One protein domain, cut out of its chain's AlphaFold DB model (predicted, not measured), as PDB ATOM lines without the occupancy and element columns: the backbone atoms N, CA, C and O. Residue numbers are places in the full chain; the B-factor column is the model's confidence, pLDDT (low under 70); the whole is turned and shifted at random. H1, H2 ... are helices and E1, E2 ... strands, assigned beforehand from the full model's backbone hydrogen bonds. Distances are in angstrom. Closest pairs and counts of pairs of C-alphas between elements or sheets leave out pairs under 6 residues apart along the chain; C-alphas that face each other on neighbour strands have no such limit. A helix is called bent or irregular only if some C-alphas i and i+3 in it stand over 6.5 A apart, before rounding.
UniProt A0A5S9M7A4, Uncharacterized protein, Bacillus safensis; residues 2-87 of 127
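Overview. This is residues 2 to 87 of the 127 residues of an uncharacterized protein of Bacillus safensis (UniProt A0A5S9M7A4). A twisted sheet of four strands has the short helix H2 over one face, while the long helix H3 meets it with residues 36 to 44; residues 2 to 11, with H1, stick out as a free arm. The printed part has 86 residues in the order H1 E1 H2 H3 E2 E3 E4, class mixed, helices and strands. The mixed sheet runs E2 E1 E3 E4. The whole is only just loose, close to compact, with a radius of gyration of the C-alphas of 14.8 A and spans of 44 by 36 by 27 A.

Along the chain. The strands are E1, residues 16 to 20, from C-alpha 16 at (-18.376, -29.080, 29.611); E2, residues 58 to 62; E3, residues 70 to 75, 17.2 A; and E4, residues 78 to 84, 18.2 A, ending with C-alpha 84 at (-7.575, -13.751, 30.294). H1 is residues 5 to 11, H2 residues 22 to 28 and H3 residues 36 to 51, 21.9 A.

Arrangement. E2 and E1 are parallel at 22 degrees, with N 18 and O 59 2.8 A apart, within hydrogen-bond range. E1, H2, H3 and E2 form a strand-helix-strand unit, two parallel neighbour strands with helices between, its crossover right-handed. E1 and E3 are antiparallel at 169 degrees, with N 19 and O 72 at 2.9 A. E3 and E4 form a hairpin, with N 73 and O 81 at 2.8 A. H2 is on the sheet at a height of 7.4 A, only just over E1 with 3 C-alphas, and along the strands. H3 only grazes the sheet; the closest C-alphas of H3 and E2, those of Ile 40 and Val 58, are 7.9 A apart. H2 and H3 only just touch, with 3 pairs of C-alphas within 8 A, only at the corner; the closest C-alphas, of Ala 28 and Leu 36, are 5.4 A apart. H2 is irregular, C-alphas 23 and 26 being 7.5 A apart. In H3 every O i to N i+4 pair is within hydrogen-bond range, in H1 2 of 3, and in H2 0 of 3, beside 3 of 4 O i to N i+3 pairs.

Size, cuts and confidence. The C-alphas farthest apart, of Ser 3 and Leu 86, are 45.4 A apart. The printed part has no cut and no long link. Residues 2 to 12 have pLDDT under 70.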
ATOM      1  N   LYS A   2      -8.327 -55.368  21.794       50.53
ATOM      2  CA  LYS A   2      -9.011 -54.180  22.342       50.53
ATOM      3  C   LYS A   2     -10.466 -54.240  21.863       50.53
ATOM      4  O   LYS A   2     -10.680 -54.315  20.655       50.53
ATOM      5  N   SER A   3     -11.433 -54.326  22.777       57.44
ATOM      6  CA  SER A   3     -12.854 -54.412  22.421       57.44
ATOM      7  C   SER A   3     -13.331 -53.094  21.782       57.44
ATOM      8  O   SER A   3     -12.790 -52.035  22.109       57.44
ATOM      9  N   PRO A   4     -14.343 -53.120  20.893       59.56
ATOM     10  CA  PRO A   4     -14.929 -51.914  20.289       59.56
ATOM     11  C   PRO A   4     -15.380 -50.860  21.317       59.56
ATOM     12  O   PRO A   4     -15.288 -49.662  21.058       59.56
ATOM     13  N   GLU A   5     -15.783 -51.295  22.515       56.78
ATOM     14  CA  GLU A   5     -16.154 -50.437  23.653       56.78
ATOM     15  C   GLU A   5     -15.027 -49.477  24.075       56.78
ATOM     16  O   GLU A   5     -15.292 -48.336  24.451       56.78
ATOM     17  N   SER A   6     -13.760 -49.892  23.932       59.25
ATOM     18  CA  SER A   6     -12.589 -49.058  24.238       59.25
ATOM     19  C   SER A   6     -12.465 -47.843  23.319       59.25
ATOM     20  O   SER A   6     -11.831 -46.863  23.705       59.25
ATOM     21  N   VAL A   7     -13.025 -47.903  22.107       60.66
ATOM     22  CA  VAL A   7     -12.974 -46.802  21.133       60.66
ATOM     23  C   VAL A   7     -14.158 -45.853  21.323       60.66
ATOM     24  O   VAL A   7     -14.026 -44.656  21.103       60.66
ATOM     25  N   ILE A   8     -15.293 -46.350  21.821       57.22
ATOM     26  CA  ILE A   8     -16.479 -45.530  22.105       57.22
ATOM     27  C   ILE A   8     -16.203 -44.524  23.233       57.22
ATOM     28  O   ILE A   8     -16.625 -43.375  23.137       57.22
ATOM     29  N   HIS A   9     -15.418 -44.899  24.248       55.09
ATOM     30  CA  HIS A   9     -14.958 -43.956  25.276       55.09
ATOM     31  C   HIS A   9     -14.024 -42.863  24.731       55.09
ATOM     32  O   HIS A   9     -14.018 -41.760  25.268       55.09
ATOM     33  N   LEU A  10     -13.278 -43.127  23.648       53.78
ATOM     34  CA  LEU A  10     -12.462 -42.110  22.962       53.78
ATOM     35  C   LEU A  10     -13.315 -41.124  22.145       53.78
ATOM     36  O   LEU A  10     -12.830 -40.060  21.779       53.78
ATOM     37  N   LEU A  11     -14.574 -41.475  21.862       56.78
ATOM     38  CA  LEU A  11     -15.544 -40.649  21.138       56.78
ATOM     39  C   LEU A  11     -16.514 -39.912  22.076       56.78
ATOM     40  O   LEU A  11     -17.356 -39.146  21.604       56.78
ATOM     41  N   GLN A  12     -16.435 -40.136  23.393       64.62
ATOM     42  CA  GLN A  12     -17.260 -39.413  24.357       64.62
ATOM     43  C   GLN A  12     -16.719 -37.999  24.532       64.62
ATOM     44  O   GLN A  12     -15.813 -37.741  25.318       64.62
ATOM     45  N   MET A  13     -17.300 -37.091  23.755       76.31
ATOM     46  CA  MET A  13     -17.097 -35.662  23.883       76.31
ATOM     47  C   MET A  13     -17.577 -35.178  25.246       76.31
ATOM     48  O   MET A  13     -18.668 -35.523  25.713       76.31
ATOM     49  N   ASP A  14     -16.759 -34.344  25.861       86.62
ATOM     50  CA  ASP A  14     -17.031 -33.825  27.185       86.62
ATOM     51  C   ASP A  14     -18.174 -32.821  27.122       86.62
ATOM     52  O   ASP A  14     -18.260 -31.979  26.226       86.62
ATOM     53  N   ALA A  15     -19.103 -32.937  28.069       91.62
ATOM     54  CA  ALA A  15     -20.271 -32.070  28.083       91.62
ATOM     55  C   ALA A  15     -19.873 -30.611  28.340       91.62
ATOM     56  O   ALA A  15     -20.399 -29.723  27.672       91.62
ATOM     57  N   ILE A  16     -18.951 -30.385  29.283       95.88
ATOM     58  CA  ILE A  16     -18.376 -29.080  29.611       95.88
ATOM     59  C   ILE A  16     -16.873 -29.257  29.831       95.88
ATOM     60  O   ILE A  16     -16.462 -30.149  30.580       95.88
ATOM     61  N   GLU A  17     -16.068 -28.396  29.218       96.50
ATOM     62  CA  GLU A  17     -14.614 -28.355  29.378       96.50
ATOM     63  C   GLU A  17     -14.175 -26.950  29.777       96.50
ATOM     64  O   GLU A  17     -14.658 -25.965  29.226       96.50
ATOM     65  N   PHE A  18     -13.248 -26.866  30.720       97.19
ATOM     66  CA  PHE A  18     -12.532 -25.658  31.088       97.19
ATOM     67  C   PHE A  18     -11.046 -25.896  30.818       97.19
ATOM     68  O   PHE A  18     -10.396 -26.699  31.492       97.19
ATOM     69  N   GLU A  19     -10.533 -25.233  29.792       97.88
ATOM     70  CA  GLU A  19      -9.124 -25.266  29.414       97.88
ATOM     71  C   GLU A  19      -8.437 -23.996  29.899       97.88
ATOM     72  O   GLU A  19      -9.034 -22.920  29.861       97.88
ATOM     73  N   PHE A  20      -7.183 -24.098  30.326       97.94
ATOM     74  CA  PHE A  20      -6.417 -22.942  30.786       97.94
ATOM     75  C   PHE A  20      -4.940 -23.043  30.401       97.94
ATOM     76  O   PHE A  20      -4.384 -24.136  30.277       97.94
ATOM     77  N   GLY A  21      -4.312 -21.891  30.179       97.75
ATOM     78  CA  GLY A  21      -2.882 -21.779  29.926       97.75
ATOM     79  C   GLY A  21      -2.048 -22.096  31.164       97.75
ATOM     80  O   GLY A  21      -2.527 -22.062  32.298       97.75
ATOM     81  N   TYR A  22      -0.766 -22.392  30.956       95.81
ATOM     82  CA  TYR A  22       0.125 -22.842  32.033       95.81
ATOM     83  C   TYR A  22       0.286 -21.824  33.178       95.81
ATOM     84  O   TYR A  22       0.574 -22.217  34.306       95.81
ATOM     85  N   GLY A  23       0.089 -20.528  32.912       95.38
ATOM     86  CA  GLY A  23       0.147 -19.470  33.921       95.38
ATOM     87  C   GLY A  23      -0.976 -19.568  34.954       95.38
ATOM     88  O   GLY A  23      -0.835 -19.035  36.046       95.38
ATOM     89  N   LEU A  24      -2.053 -20.301  34.653       96.44
ATOM     90  CA  LEU A  24      -3.212 -20.474  35.532       96.44
ATOM     91  C   LEU A  24      -3.204 -21.799  36.315       96.44
ATOM     92  O   LEU A  24      -4.116 -22.036  37.107       96.44
ATOM     93  N   ILE A  25      -2.174 -22.644  36.153       95.12
ATOM     94  CA  ILE A  25      -2.005 -23.895  36.921       95.12
ATOM     95  C   ILE A  25      -2.165 -23.696  38.439       95.12
ATOM     96  O   ILE A  25      -2.865 -24.512  39.046       95.12
ATOM     97  N   PRO A  26      -1.610 -22.636  39.068       95.44
ATOM     98  CA  PRO A  26      -1.745 -22.441  40.512       95.44
ATOM     99  C   PRO A  26      -3.195 -22.364  41.008       95.44
ATOM    100  O   PRO A  26      -3.455 -22.715  42.151       95.44
ATOM    101  N   LEU A  27      -4.160 -21.968  40.164       93.75
ATOM    102  CA  LEU A  27      -5.580 -21.939  40.541       93.75
ATOM    103  C   LEU A  27      -6.206 -23.328  40.642       93.75
ATOM    104  O   LEU A  27      -7.149 -23.525  41.409       93.75
ATOM    105  N   ALA A  28      -5.716 -24.272  39.839       91.50
ATOM    106  CA  ALA A  28      -6.225 -25.636  39.782       91.50
ATOM    107  C   ALA A  28      -5.505 -26.580  40.760       91.50
ATOM    108  O   ALA A  28      -6.032 -27.651  41.062       91.50
ATOM    109  N   ASP A  29      -4.321 -26.204  41.253       92.81
ATOM    110  CA  ASP A  29      -3.534 -27.007  42.187       92.81
ATOM    111  C   ASP A  29      -3.798 -26.617  43.649       92.81
ATOM    112  O   ASP A  29      -3.281 -25.623  44.165       92.81
ATOM    113  N   ALA A  30      -4.553 -27.463  44.351       90.81
ATOM    114  CA  ALA A  30      -4.845 -27.291  45.773       90.81
ATOM    115  C   ALA A  30      -3.582 -27.276  46.658       90.81
ATOM    116  O   ALA A  30      -3.587 -26.649  47.717       90.81
ATOM    117  N   ASN A  31      -2.479 -27.906  46.234       92.75
ATOM    118  CA  ASN A  31      -1.222 -27.875  46.993       92.75
ATOM    119  C   ASN A  31      -0.528 -26.507  46.918       92.75
ATOM    120  O   ASN A  31       0.294 -26.192  47.776       92.75
ATOM    121  N   GLN A  32      -0.866 -25.699  45.911       90.38
ATOM    122  CA  GLN A  32      -0.398 -24.321  45.742       90.38
ATOM    123  C   GLN A  32      -1.396 -23.294  46.304       90.38
ATOM    124  O   GLN A  32      -1.193 -22.093  46.153       90.38
ATOM    125  N   GLY A  33      -2.460 -23.752  46.974       89.31
ATOM    126  CA  GLY A  33      -3.509 -22.888  47.517       89.31
ATOM    127  C   GLY A  33      -4.605 -22.516  46.514       89.31
ATOM    128  O   GLY A  33      -5.419 -21.647  46.820       89.31
ATOM    129  N   GLY A  34      -4.648 -23.158  45.343       92.94
ATOM    130  CA  GLY A  34      -5.728 -22.992  44.373       92.94
ATOM    131  C   GLY A  34      -7.056 -23.575  44.861       92.94
ATOM    132  O   GLY A  34      -7.091 -24.660  45.439       92.94
ATOM    133  N   ASP A  35      -8.161 -22.874  44.601       94.75
ATOM    134  CA  ASP A  35      -9.513 -23.252  45.040       94.75
ATOM    135  C   ASP A  35     -10.510 -23.440  43.876       94.75
ATOM    136  O   ASP A  35     -11.711 -23.619  44.094       94.75
ATOM    137  N   LEU A  36     -10.033 -23.439  42.621       94.25
ATOM    138  CA  LEU A  36     -10.887 -23.480  41.427       94.25
ATOM    139  C   LEU A  36     -11.807 -24.708  41.402       94.25
ATOM    140  O   LEU A  36     -12.989 -24.598  41.068       94.25
ATOM    141  N   LEU A  37     -11.275 -25.879  41.762       93.25
ATOM    142  CA  LEU A  37     -12.038 -27.130  41.800       93.25
ATOM    143  C   LEU A  37     -13.196 -27.048  42.800       93.25
ATOM    144  O   LEU A  37     -14.328 -27.404  42.462       93.25
ATOM    145  N   ASP A  38     -12.931 -26.513  43.990       95.06
ATOM    146  CA  ASP A  38     -13.935 -26.345  45.037       95.06
ATOM    147  C   ASP A  38     -15.001 -25.329  44.618       95.06
ATOM    148  O   ASP A  38     -16.199 -25.593  44.757       95.06
ATOM    149  N   ARG A  39     -14.596 -24.207  44.005       95.44
ATOM    150  CA  ARG A  39     -15.525 -23.207  43.453       95.44
ATOM    151  C   ARG A  39     -16.450 -23.804  42.398       95.44
ATOM    152  O   ARG A  39     -17.654 -23.558  42.433       95.44
ATOM    153  N   ILE A  40     -15.932 -24.632  41.492       94.94
ATOM    154  CA  ILE A  40     -16.748 -25.303  40.469       94.94
ATOM    155  C   ILE A  40     -17.754 -26.265  41.112       94.94
ATOM    156  O   ILE A  40     -18.917 -26.308  40.703       94.94
ATOM    157  N   VAL A  41     -17.347 -27.016  42.140       94.31
ATOM    158  CA  VAL A  41     -18.263 -27.879  42.902       94.31
ATOM    159  C   VAL A  41     -19.365 -27.051  43.572       94.31
ATOM    160  O   VAL A  41     -20.539 -27.425  43.486       94.31
ATOM    161  N   MET A  42     -19.017 -25.913  44.180       95.81
ATOM    162  CA  MET A  42     -19.984 -25.003  44.800       95.81
ATOM    163  C   MET A  42     -20.983 -24.446  43.781       95.81
ATOM    164  O   MET A  42     -22.187 -24.543  44.017       95.81
ATOM    165  N   ILE A  43     -20.518 -23.964  42.623       95.00
ATOM    166  CA  ILE A  43     -21.378 -23.443  41.545       95.00
ATOM    167  C   ILE A  43     -22.358 -24.519  41.063       95.00
ATOM    168  O   ILE A  43     -23.560 -24.274  40.973       95.00
ATOM    169  N   ARG A  44     -21.882 -25.745  40.803       94.75
ATOM    170  CA  ARG A  44     -22.754 -26.855  40.374       94.75
ATOM    171  C   ARG A  44     -23.827 -27.175  41.416       94.75
ATOM    172  O   ARG A  44     -24.969 -27.446  41.047       94.75
ATOM    173  N   ARG A  45     -23.475 -27.138  42.707       95.12
ATOM    174  CA  ARG A  45     -24.426 -27.351  43.807       95.12
ATOM    175  C   ARG A  45     -25.448 -26.220  43.891       95.12
ATOM    176  O   ARG A  45     -26.629 -26.504  44.063       95.12
ATOM    177  N   GLN A  46     -25.008 -24.972  43.759       95.88
ATOM    178  CA  GLN A  46     -25.882 -23.805  43.793       95.88
ATOM    179  C   GLN A  46     -26.912 -23.856  42.657       95.88
ATOM    180  O   GLN A  46     -28.107 -23.783  42.922       95.88
ATOM    181  N   LEU A  47     -26.475 -24.115  41.422       95.19
ATOM    182  CA  LEU A  47     -27.371 -24.242  40.265       95.19
ATOM    183  C   LEU A  47     -28.396 -25.380  40.431       95.19
ATOM    184  O   LEU A  47     -29.551 -25.234  40.034       95.19
ATOM    185  N   ALA A  48     -28.007 -26.492  41.064       96.06
ATOM    186  CA  ALA A  48     -28.929 -27.588  41.352       96.06
ATOM    187  C   ALA A  48     -29.999 -27.208  42.387       96.06
ATOM    188  O   ALA A  48     -31.152 -27.606  42.237       96.06
ATOM    189  N   LEU A  49     -29.633 -26.445  43.419       96.12
ATOM    190  CA  LEU A  49     -30.555 -26.028  44.479       96.12
ATOM    191  C   LEU A  49     -31.469 -24.879  44.043       96.12
ATOM    192  O   LEU A  49     -32.654 -24.897  44.358       96.12
ATOM    193  N   GLU A  50     -30.927 -23.892  43.332       96.69
ATOM    194  CA  GLU A  50     -31.654 -22.673  42.966       96.69
ATOM    195  C   GLU A  50     -32.498 -22.848  41.702       96.69
ATOM    196  O   GLU A  50     -33.601 -22.314  41.624       96.69
ATOM    197  N   LEU A  51     -32.005 -23.609  40.718       95.00
ATOM    198  CA  LEU A  51     -32.646 -23.741  39.404       95.00
ATOM    199  C   LEU A  51     -33.181 -25.154  39.127       95.00
ATOM    200  O   LEU A  51     -33.815 -25.373  38.096       95.00
ATOM    201  N   GLY A  52     -32.905 -26.132  39.997       94.19
ATOM    202  CA  GLY A  52     -33.234 -27.542  39.749       94.19
ATOM    203  C   GLY A  52     -32.393 -28.182  38.635       94.19
ATOM    204  O   GLY A  52     -32.748 -29.247  38.126       94.19
ATOM    205  N   LEU A  53     -31.292 -27.539  38.230       91.44
ATOM    206  CA  LEU A  53     -30.455 -27.965  37.110       91.44
ATOM    207  C   LEU A  53     -29.246 -28.771  37.590       91.44
ATOM    208  O   LEU A  53     -28.358 -28.255  38.267       91.44
ATOM    209  N   VAL A  54     -29.155 -30.033  37.168       91.00
ATOM    210  CA  VAL A  54     -27.975 -30.869  37.430       91.00
ATOM    211  C   VAL A  54     -26.933 -30.643  36.336       91.00
ATOM    212  O   VAL A  54     -27.017 -31.207  35.245       91.00
ATOM    213  N   ILE A  55     -25.928 -29.821  36.637       92.00
ATOM    214  CA  ILE A  55     -24.807 -29.559  35.726       92.00
ATOM    215  C   ILE A  55     -23.890 -30.796  35.645       92.00
ATOM    216  O   ILE A  55     -23.489 -31.324  36.696       92.00
ATOM    217  N   PRO A  56     -23.520 -31.266  34.435       91.12
ATOM    218  CA  PRO A  56     -22.608 -32.394  34.264       91.12
ATOM    219  C   PRO A  56     -21.210 -32.087  34.823       91.12
ATOM    220  O   PRO A  56     -20.913 -30.976  35.261       91.12
ATOM    221  N   ILE A  57     -20.341 -33.095  34.846       89.44
ATOM    222  CA  ILE A  57     -18.947 -32.916  35.266       89.44
ATOM    223  C   ILE A  57     -18.264 -31.918  34.320       89.44
ATOM    224  O   ILE A  57     -18.362 -32.059  33.102       89.44
ATOM    225  N   VAL A  58     -17.559 -30.944  34.897       94.50
ATOM    226  CA  VAL A  58     -16.700 -30.007  34.165       94.50
ATOM    227  C   VAL A  58     -15.309 -30.625  34.074       94.50
ATOM    228  O   VAL A  58     -14.681 -30.899  35.096       94.50
ATOM    229  N   ARG A  59     -14.845 -30.899  32.854       94.75
ATOM    230  CA  ARG A  59     -13.494 -31.403  32.590       94.75
ATOM    231  C   ARG A  59     -12.516 -30.234  32.658       94.75
ATOM    232  O   ARG A  59     -12.666 -29.297  31.891       94.75
ATOM    233  N   ILE A  60     -11.525 -30.289  33.537       94.81
ATOM    234  CA  ILE A  60     -10.553 -29.202  33.731       94.81
ATOM    235  C   ILE A  60      -9.190 -29.696  33.264       94.81
ATOM    236  O   ILE A  60      -8.773 -30.782  33.677       94.81
ATOM    237  N   ARG A  61      -8.544 -28.964  32.352       94.50
ATOM    238  CA  ARG A  61      -7.278 -29.377  31.726       94.50
ATOM    239  C   ARG A  61      -6.396 -28.177  31.416       94.50
ATOM    240  O   ARG A  61      -6.888 -27.171  30.910       94.50
ATOM    241  N   ASP A  62      -5.100 -28.316  31.654       95.75
ATOM    242  CA  ASP A  62      -4.134 -27.405  31.062       95.75
ATOM    243  C   ASP A  62      -4.092 -27.620  29.541       95.75
ATOM    244  O   ASP A  62      -4.269 -28.731  29.032       95.75
ATOM    245  N   ASN A  63      -3.896 -26.535  28.800       96.69
ATOM    246  CA  ASN A  63      -3.747 -26.571  27.356       96.69
ATOM    247  C   ASN A  63      -2.558 -25.697  26.951       96.69
ATOM    248  O   ASN A  63      -2.643 -24.473  26.908       96.69
ATOM    249  N   ILE A  64      -1.451 -26.355  26.606       94.81
ATOM    250  CA  ILE A  64      -0.189 -25.714  26.210       94.81
ATOM    251  C   ILE A  64      -0.285 -24.867  24.934       94.81
ATOM    252  O   ILE A  64       0.640 -24.119  24.634       94.81
ATOM    253  N   ALA A  65      -1.365 -25.005  24.159       96.62
ATOM    254  CA  ALA A  65      -1.610 -24.187  22.976       96.62
ATOM    255  C   ALA A  65      -2.281 -22.841  23.307       96.62
ATOM    256  O   ALA A  65      -2.375 -21.990  22.422       96.62
ATOM    257  N   LEU A  66      -2.770 -22.650  24.538       97.88
ATOM    258  CA  LEU A  66      -3.318 -21.374  24.999       97.88
ATOM    259  C   LEU A  66      -2.207 -20.422  25.426       97.88
ATOM    260  O   LEU A  66      -1.138 -20.846  25.876       97.88
ATOM    261  N   ASN A  67      -2.489 -19.121  25.341       98.06
ATOM    262  CA  ASN A  67      -1.630 -18.129  25.970       98.06
ATOM    263  C   ASN A  67      -1.551 -18.384  27.487       98.06
ATOM    264  O   ASN A  67      -2.498 -18.922  28.065       98.06
ATOM    265  N   PRO A  68      -0.457 -17.981  28.160       97.44
ATOM    266  CA  PRO A  68      -0.193 -18.358  29.552       97.44
ATOM    267  C   PRO A  68      -1.353 -18.058  30.508       97.44
ATOM    268  O   PRO A  68      -1.668 -18.874  31.368       97.44
ATOM    269  N   ASN A  69      -1.993 -16.908  30.308       96.88
ATOM    270  CA  ASN A  69      -3.039 -16.356  31.166       96.88
ATOM    271  C   ASN A  69      -4.447 -16.550  30.589       96.88
ATOM    272  O   ASN A  69      -5.413 -16.035  31.143       96.88
ATOM    273  N   GLU A  70      -4.576 -17.248  29.462       97.69
ATOM    274  CA  GLU A  70      -5.849 -17.452  28.778       97.69
ATOM    275  C   GLU A  70      -6.585 -18.666  29.351       97.69
ATOM    276  O   GLU A  70      -5.985 -19.693  29.670       97.69
ATOM    277  N   TYR A  71      -7.908 -18.569  29.427       97.75
ATOM    278  CA  TYR A  71      -8.792 -19.698  29.679       97.75
ATOM    279  C   TYR A  71      -9.890 -19.777  28.620       97.75
ATOM    280  O   TYR A  71     -10.254 -18.784  27.983       97.75
ATOM    281  N   ARG A  72     -10.457 -20.972  28.456       97.81
ATOM    282  CA  ARG A  72     -11.579 -21.247  27.558       97.81
ATOM    283  C   ARG A  72     -12.594 -22.153  28.220       97.81
ATOM    284  O   ARG A  72     -12.243 -23.142  28.855       97.81
ATOM    285  N   LEU A  73     -13.862 -21.844  27.998       97.31
ATOM    286  CA  LEU A  73     -14.988 -22.688  28.360       97.31
ATOM    287  C   LEU A  73     -15.583 -23.274  27.084       97.31
ATOM    288  O   LEU A  73     -15.938 -22.538  26.157       97.31
ATOM    289  N   LYS A  74     -15.727 -24.597  27.046       96.56
ATOM    290  CA  LYS A  74     -16.374 -25.316  25.952       96.56
ATOM    291  C   LYS A  74     -17.595 -26.071  26.445       96.56
ATOM    292  O   LYS A  74     -17.597 -26.616  27.547       96.56
ATOM    293  N   ILE A  75     -18.620 -26.145  25.605       95.25
ATOM    294  CA  ILE A  75     -19.786 -27.007  25.807       95.25
ATOM    295  C   ILE A  75     -19.907 -27.903  24.588       95.25
ATOM    296  O   ILE A  75     -20.029 -27.415  23.461       95.25
ATOM    297  N   LYS A  76     -19.890 -29.222  24.810       92.69
ATOM    298  CA  LYS A  76     -19.923 -30.215  23.729       92.69
ATOM    299  C   LYS A  76     -18.866 -29.890  22.659       92.69
ATOM    300  O   LYS A  76     -19.204 -29.746  21.486       92.69
ATOM    301  N   GLY A  77     -17.624 -29.668  23.094       92.00
ATOM    302  CA  GLY A  77     -16.475 -29.340  22.241       92.00
ATOM    303  C   GLY A  77     -16.476 -27.948  21.590       92.00
ATOM    304  O   GLY A  77     -15.456 -27.551  21.030       92.00
ATOM    305  N   ASN A  78     -17.568 -27.181  21.665       95.31
ATOM    306  CA  ASN A  78     -17.644 -25.836  21.090       95.31
ATOM    307  C   ASN A  78     -17.207 -24.796  22.117       95.31
ATOM    308  O   ASN A  78     -17.735 -24.791  23.226       95.31
ATOM    309  N   GLU A  79     -16.293 -23.900  21.744       97.00
ATOM    310  CA  GLU A  79     -15.931 -22.735  22.558       97.00
ATOM    311  C   GLU A  79     -17.152 -21.826  22.729       97.00
ATOM    312  O   GLU A  79     -17.733 -21.363  21.749       97.00
ATOM    313  N   VAL A  80     -17.555 -21.606  23.981       97.25
ATOM    314  CA  VAL A  80     -18.689 -20.740  24.341       97.25
ATOM    315  C   VAL A  80     -18.249 -19.484  25.083       97.25
ATOM    316  O   VAL A  80     -18.975 -18.497  25.080       97.25
ATOM    317  N   ALA A  81     -17.072 -19.509  25.709       96.88
ATOM    318  CA  ALA A  81     -16.464 -18.343  26.327       96.88
ATOM    319  C   ALA A  81     -14.940 -18.485  26.358       96.88
ATOM    320  O   ALA A  81     -14.401 -19.593  26.375       96.88
ATOM    321  N   LYS A  82     -14.257 -17.345  26.413       96.62
ATOM    322  CA  LYS A  82     -12.817 -17.241  26.634       96.62
ATOM    323  C   LYS A  82     -12.507 -15.949  27.374       96.62
ATOM    324  O   LYS A  82     -13.300 -15.011  27.322       96.62
ATOM    325  N   GLY A  83     -11.351 -15.896  28.013       95.50
ATOM    326  CA  GLY A  83     -10.875 -14.692  28.673       95.50
ATOM    327  C   GLY A  83      -9.432 -14.841  29.116       95.50
ATOM    328  O   GLY A  83      -8.820 -15.894  28.938       95.50
ATOM    329  N   GLU A  84      -8.905 -13.776  29.702       95.50
ATOM    330  CA  GLU A  84      -7.575 -13.751  30.294       95.50
ATOM    331  C   GLU A  84      -7.678 -13.427  31.782       95.50
ATOM    332  O   GLU A  84      -8.577 -12.698  32.207       95.50
ATOM    333  N   LEU A  85      -6.759 -13.975  32.572       95.00
ATOM    334  CA  LEU A  85      -6.702 -13.772  34.010       95.00
ATOM    335  C   LEU A  85      -5.275 -13.453  34.455       95.00
ATOM    336  O   LEU A  85      -4.333 -14.174  34.133       95.00
ATOM    337  N   LEU A  86      -5.120 -12.395  35.247       94.44
ATOM    338  CA  LEU A  86      -3.846 -12.018  35.852       94.44
ATOM    339  C   LEU A  86      -3.870 -12.386  37.342       94.44
ATOM    340  O   LEU A  86      -4.540 -11.717  38.121       94.44
ATOM    341  N   LEU A  87      -3.158 -13.453  37.736       89.69
ATOM    342  CA  LEU A  87      -3.222 -14.018  39.100       89.69
ATOM    343  C   LEU A  87      -2.832 -13.031  40.207       89.69
ATOM    344  O   LEU A  87      -3.435 -13.045  41.276       89.69
TER     345      LEU A  87